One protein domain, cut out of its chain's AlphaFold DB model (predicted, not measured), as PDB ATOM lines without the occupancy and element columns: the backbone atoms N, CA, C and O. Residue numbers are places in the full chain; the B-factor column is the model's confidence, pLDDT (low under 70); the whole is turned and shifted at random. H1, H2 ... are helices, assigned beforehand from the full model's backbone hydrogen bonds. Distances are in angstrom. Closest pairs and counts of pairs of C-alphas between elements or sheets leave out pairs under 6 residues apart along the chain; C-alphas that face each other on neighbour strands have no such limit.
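Overview. This is residues 2 to 48 of the 106 residues of an uncharacterized protein of candidate division GN15 bacterium (UniProt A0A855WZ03). A loose, winding chain of four short helices: H1 and H2 lie side by side as a helical hairpin, H3 follows beyond the end of H2, and H4 sits apart, with residues 43 to 48 folding back toward H2. Residues 10 to 16 and 30 to 37 stick out. The printed part has 47 residues, no named strand and class all helix, though helices hold just 22 residues; the radius of gyration of the C-alphas is 12.1 A, with spans of 32 by 22 by 14 A.

Along the chain. Find C-alpha 2 at (143.890, 104.253, 164.281); from there H1 runs 9.0 A to residue 7. H2, residues 17 to 23, covers 10.1 A. H3 is residues 27 to 30, 4.9 A, and H4 is residues 38 to 42, 6.1 A, ending at (162.185, 108.089, 165.153).

Arrangement. Look first at H1 and H2, a hairpin: they touch, closest at the C-alphas of Leu 5 and Ile 17, 6.4 A, with a shallow tilt of 21 degrees, opposite ways. H2 and H3 are close but not clearly touching, closest at the C-alphas of Ile 23 and Phe 29, 6.7 A. H4 is apart from H1, H2 and H3. In H1, H2 and H4 every O i to N i+4 pair is within hydrogen-bond range; H3 is too short for one.

Size, cuts and confidence. The C-alphas of Gly 12 and Ala 33, the two farthest apart, stand 34.9 A from each other. The printed part has no cut, no link is long, and no printed residue is under 70 in pLDDT.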
ATOM      1  N   LYS A   2     143.720 104.406 162.819       88.06
ATOM      2  CA  LYS A   2     143.890 104.253 164.281       88.06
ATOM      3  C   LYS A   2     142.744 103.515 165.001       88.06
ATOM      4  O   LYS A   2     143.007 102.523 165.668       88.06
ATOM      5  N   ARG A   3     141.490 103.947 164.802       92.25
ATOM      6  CA  ARG A   3     140.296 103.296 165.383       92.25
ATOM      7  C   ARG A   3     140.127 101.844 164.922       92.25
ATOM      8  O   ARG A   3     139.903 100.961 165.733       92.25
ATOM      9  N   ALA A   4     140.308 101.591 163.626       94.38
ATOM     10  CA  ALA A   4     140.186 100.244 163.074       94.38
ATOM     11  C   ALA A   4     141.180  99.274 163.730       94.38
ATOM     12  O   ALA A   4     140.785  98.189 164.121       94.38
ATOM     13  N   LEU A   5     142.439  99.688 163.925       93.06
ATOM     14  CA  LEU A   5     143.464  98.878 164.603       93.06
ATOM     15  C   LEU A   5     143.206  98.680 166.105       93.06
ATOM     16  O   LEU A   5     143.765  97.768 166.705       93.06
ATOM     17  N   GLU A   6     142.413  99.544 166.730       90.56
ATOM     18  CA  GLU A   6     142.030  99.427 168.138       90.56
ATOM     19  C   GLU A   6     140.886  98.435 168.350       90.56
ATOM     20  O   GLU A   6     140.881  97.683 169.326       90.56
ATOM     21  N   GLU A   7     139.954  98.398 167.405       93.38
ATOM     22  CA  GLU A   7     138.832  97.461 167.395       93.38
ATOM     23  C   GLU A   7     139.222  96.093 166.811       93.38
ATOM     24  O   GLU A   7     138.534  95.101 167.048       93.38
ATOM     25  N   TYR A   8     140.343  96.014 166.086       93.69
ATOM     26  CA  TYR A   8     140.806  94.784 165.452       93.69
ATOM     27  C   TYR A   8     141.257  93.752 166.495       93.69
ATOM     28  O   TYR A   8     142.282  93.911 167.165       93.69
ATOM     29  N   ARG A   9     140.494  92.662 166.626       92.44
ATOM     30  CA  ARG A   9     140.785  91.556 167.547       92.44
ATOM     31  C   ARG A   9     141.340  90.360 166.783       92.44
ATOM     32  O   ARG A   9     140.654  89.782 165.949       92.44
ATOM     33  N   VAL A  10     142.571  89.974 167.112       92.94
ATOM     34  CA  VAL A  10     143.206  88.730 166.652       92.94
ATOM     35  C   VAL A  10     143.640  87.938 167.870       92.94
ATOM     36  O   VAL A  10     144.176  88.503 168.822       92.94
ATOM     37  N   SER A  11     143.407  86.632 167.833       93.69
ATOM     38  CA  SER A  11     143.797  85.687 168.875       93.69
ATOM     39  C   SER A  11     144.544  84.506 168.266       93.69
ATOM     40  O   SER A  11     144.244  84.103 167.145       93.69
ATOM     41  N   GLY A  12     145.474  83.923 169.022       94.38
ATOM     42  CA  GLY A  12     146.177  82.691 168.644       94.38
ATOM     43  C   GLY A  12     147.456  82.885 167.826       94.38
ATOM     44  O   GLY A  12     148.197  81.924 167.654       94.38
ATOM     45  N   VAL A  13     147.750  84.106 167.372       94.50
ATOM     46  CA  VAL A  13     149.003  84.452 166.684       94.50
ATOM     47  C   VAL A  13     149.498  85.827 167.118       94.50
ATOM     48  O   VAL A  13     148.697  86.719 167.416       94.50
ATOM     49  N   GLU A  14     150.817  86.008 167.142       91.69
ATOM     50  CA  GLU A  14     151.412  87.335 167.294       91.69
ATOM     51  C   GLU A  14     151.149  88.178 166.046       91.69
ATOM     52  O   GLU A  14     151.148  87.685 164.917       91.69
ATOM     53  N   THR A  15     150.899  89.472 166.249       93.62
ATOM     54  CA  THR A  15     150.562  90.390 165.159       93.62
ATOM     55  C   THR A  15     151.321  91.700 165.281       93.62
ATOM     56  O   THR A  15     151.687  92.147 166.367       93.62
ATOM     57  N   THR A  16     151.475  92.381 164.151       93.19
ATOM     58  CA  THR A  16     152.098  93.706 164.067       93.19
ATOM     59  C   THR A  16     151.130  94.845 164.410       93.19
ATOM     60  O   THR A  16     151.469  96.016 164.250       93.19
ATOM     61  N   ILE A  17     149.918  94.549 164.896       93.06
ATOM     62  CA  ILE A  17     148.892  95.560 165.203       93.06
ATOM     63  C   ILE A  17     149.402  96.553 166.253       93.06
ATOM     64  O   ILE A  17     149.209  97.760 166.106       93.06
ATOM     65  N   GLY A  18     150.100  96.069 167.286       90.00
ATOM     66  CA  GLY A  18     150.689  96.922 168.324       90.00
ATOM     67  C   GLY A  18     151.697  97.930 167.765       90.00
ATOM     68  O   GLY A  18     151.627  99.111 168.095       90.00
ATOM     69  N   PHE A  19     152.565  97.483 166.856       92.38
ATOM     70  CA  PHE A  19     153.540  98.330 166.166       92.38
ATOM     71  C   PHE A  19     152.860  99.428 165.339       92.38
ATOM     72  O   PHE A  19     153.136 100.612 165.526       92.38
ATOM     73  N   HIS A  20     151.892  99.062 164.494       92.81
ATOM     74  CA  HIS A  20     151.172 100.041 163.677       92.81
ATOM     75  C   HIS A  20     150.391 101.040 164.538       92.81
ATOM     76  O   HIS A  20     150.299 102.213 164.190       92.81
ATOM     77  N   ARG A  21     149.866 100.617 165.692       92.06
ATOM     78  CA  ARG A  21     149.220 101.520 166.654       92.06
ATOM     79  C   ARG A  21     150.184 102.580 167.196       92.06
ATOM     80  O   ARG A  21     149.766 103.727 167.323       92.06
ATOM     81  N   VAL A  22     151.435 102.226 167.487       92.12
ATOM     82  CA  VAL A  22     152.466 103.183 167.931       92.12
ATOM     83  C   VAL A  22     152.790 104.186 166.825       92.12
ATOM     84  O   VAL A  22     152.793 105.386 167.078       92.12
ATOM     85  N   ILE A  23     152.969 103.715 165.590       92.56
ATOM     86  CA  ILE A  23     153.249 104.588 164.439       92.56
ATOM     87  C   ILE A  23     152.106 105.574 164.188       92.56
ATOM     88  O   ILE A  23     152.348 106.750 163.948       92.56
ATOM     89  N   MET A  24     150.855 105.120 164.297       92.31
ATOM     90  CA  MET A  24     149.676 105.975 164.109       92.31
ATOM     91  C   MET A  24     149.529 107.069 165.179       92.31
ATOM     92  O   MET A  24     148.706 107.965 165.000       92.31
ATOM     93  N   ASP A  25     150.264 106.984 166.294       90.25
ATOM     94  CA  ASP A  25     150.315 108.035 167.317       90.25
ATOM     95  C   ASP A  25     151.474 109.020 167.111       90.25
ATOM     96  O   ASP A  25     151.488 110.062 167.760       90.25
ATOM     97  N   ASN A  26     152.442 108.708 166.243       92.00
ATOM     98  CA  ASN A  26     153.579 109.582 165.980       92.00
ATOM     99  C   ASN A  26     153.136 110.806 165.155       92.00
ATOM    100  O   ASN A  26     152.479 110.675 164.119       92.00
ATOM    101  N   GLU A  27     153.517 112.003 165.602       91.81
ATOM    102  CA  GLU A  27     153.115 113.265 164.973       91.81
ATOM    103  C   GLU A  27     153.669 113.420 163.553       91.81
ATOM    104  O   GLU A  27     152.916 113.792 162.652       91.81
ATOM    105  N   ARG A  28     154.942 113.065 163.310       93.31
ATOM    106  CA  ARG A  28     155.547 113.100 161.964       93.31
ATOM    107  C   ARG A  28     154.815 112.173 161.004       93.31
ATOM    108  O   ARG A  28     154.601 112.535 159.847       93.31
ATOM    109  N   PHE A  29     154.388 111.007 161.489       93.94
ATOM    110  CA  PHE A  29     153.573 110.092 160.697       93.94
ATOM    111  C   PHE A  29     152.192 110.682 160.390       93.94
ATOM    112  O   PHE A  29     151.736 110.616 159.249       93.94
ATOM    113  N   ALA A  30     151.545 111.314 161.374       92.44
ATOM    114  CA  ALA A  30     150.225 111.921 161.212       92.44
ATOM    115  C   ALA A  30     150.212 113.093 160.214       92.44
ATOM    116  O   ALA A  30     149.244 113.240 159.467       92.44
ATOM    117  N   VAL A  31     151.280 113.897 160.166       95.50
ATOM    118  CA  VAL A  31     151.420 115.008 159.203       95.50
ATOM    119  C   VAL A  31     151.982 114.572 157.843       95.50
ATOM    120  O   VAL A  31     152.084 115.393 156.935       95.50
ATOM    121  N   GLY A  32     152.348 113.295 157.681       93.25
ATOM    122  CA  GLY A  32     152.886 112.751 156.430       93.25
ATOM    123  C   GLY A  32     154.350 113.110 156.147       93.25
ATOM    124  O   GLY A  32     154.813 112.940 155.020       93.25
ATOM    125  N   ALA A  33     155.100 113.577 157.147       93.88
ATOM    126  CA  ALA A  33     156.520 113.910 157.031       93.88
ATOM    127  C   ALA A  33     157.395 112.644 157.120       93.88
ATOM    128  O   ALA A  33     158.120 112.430 158.098       93.88
ATOM    129  N   LEU A  34     157.292 111.788 156.100       93.31
ATOM    130  CA  LEU A  34     157.902 110.458 156.060       93.31
ATOM    131  C   LEU A  34     159.148 110.413 155.167       93.31
ATOM    132  O   LEU A  34     159.188 111.011 154.094       93.31
ATOM    133  N   SER A  35     160.146 109.641 155.597       93.81
ATOM    134  CA  SER A  35     161.329 109.263 154.818       93.81
ATOM    135  C   SER A  35     161.426 107.733 154.740       93.81
ATOM    136  O   SER A  35     160.790 107.017 155.516       93.81
ATOM    137  N   THR A  36     162.246 107.196 153.834       94.31
ATOM    138  CA  THR A  36     162.532 105.747 153.803       94.31
ATOM    139  C   THR A  36     163.284 105.265 155.046       94.31
ATOM    140  O   THR A  36     163.267 104.075 155.341       94.31
ATOM    141  N   ARG A  37     163.900 106.191 155.792       94.25
ATOM    142  CA  ARG A  37     164.592 105.952 157.064       94.25
ATOM    143  C   ARG A  37     163.770 106.356 158.283       94.25
ATOM    144  O   ARG A  37     164.296 106.387 159.387       94.25
ATOM    145  N   PHE A  38     162.477 106.633 158.112       94.25
ATOM    146  CA  PHE A  38     161.609 107.142 159.176       94.25
ATOM    147  C   PHE A  38     161.713 106.338 160.481       94.25
ATOM    148  O   PHE A  38     161.799 106.918 161.559       94.25
ATOM    149  N   LEU A  39     161.744 105.005 160.389       92.06
ATOM    150  CA  LEU A  39     161.850 104.142 161.567       92.06
ATOM    151  C   LEU A  39     163.206 104.268 162.271       92.06
ATOM    152  O   LEU A  39     163.239 104.292 163.494       92.06
ATOM    153  N   GLU A  40     164.299 104.380 161.519       93.12
ATOM    154  CA  GLU A  40     165.651 104.546 162.072       93.12
ATOM    155  C   GLU A  40     165.807 105.911 162.759       93.12
ATOM    156  O   GLU A  40     166.480 106.018 163.780       93.12
ATOM    157  N   GLU A  41     165.167 106.944 162.205       92.31
ATOM    158  CA  GLU A  41     165.186 108.307 162.741       92.31
ATOM    159  C   GLU A  41     164.359 108.438 164.031       92.31
ATOM    160  O   GLU A  41     164.825 109.024 165.005       92.31
ATOM    161  N   GLU A  42     163.132 107.907 164.042       90.62
ATOM    162  CA  GLU A  42     162.185 108.089 165.153       90.62
ATOM    163  C   GLU A  42     162.289 107.007 166.235       90.62
ATOM    164  O   GLU A  42     161.946 107.247 167.392       90.62
ATOM    165  N   TYR A  43     162.748 105.807 165.872       91.69
ATOM    166  CA  TYR A  43     162.809 104.644 166.759       91.69
ATOM    167  C   TYR A  43     164.176 103.940 166.676       91.69
ATOM    168  O   TYR A  43     164.232 102.753 166.339       91.69
ATOM    169  N   PRO A  44     165.284 104.615 167.040       90.25
ATOM    170  CA  PRO A  44     166.637 104.055 166.923       90.25
ATOM    171  C   PRO A  44     166.827 102.765 167.737       90.25
ATOM    172  O   PRO A  44     167.507 101.838 167.300       90.25
ATOM    173  N   ASP A  45     166.164 102.663 168.891       90.56
ATOM    174  CA  ASP A  45     166.251 101.498 169.777       90.56
ATOM    175  C   ASP A  45     165.301 100.354 169.381       90.56
ATOM    176  O   ASP A  45     165.246  99.328 170.060       90.56
ATOM    177  N   ASN A  46     164.508 100.515 168.313       87.12
ATOM    178  CA  ASN A  46     163.469  99.564 167.898       87.12
ATOM    179  C   ASN A  46     162.458  99.211 169.009       87.12
ATOM    180  O   ASN A  46     161.889  98.116 169.041       87.12
ATOM    181  N   VAL A  47     162.215 100.143 169.934       86.62
ATOM    182  CA  VAL A  47     161.248  99.965 171.020       86.62
ATOM    183  C   VAL A  47     159.925 100.620 170.648       86.62
ATOM    184  O   VAL A  47     159.768 101.838 170.680       86.62
ATOM    185  N   TYR A  48     158.929  99.786 170.368       85.75
ATOM    186  CA  TYR A  48     157.595 100.218 169.951       85.75
ATOM    187  C   TYR A  48     156.590 100.002 171.082       85.75
ATOM    188  O   TYR A  48     155.749  99.102 171.037       85.75
TER     189      TYR A  48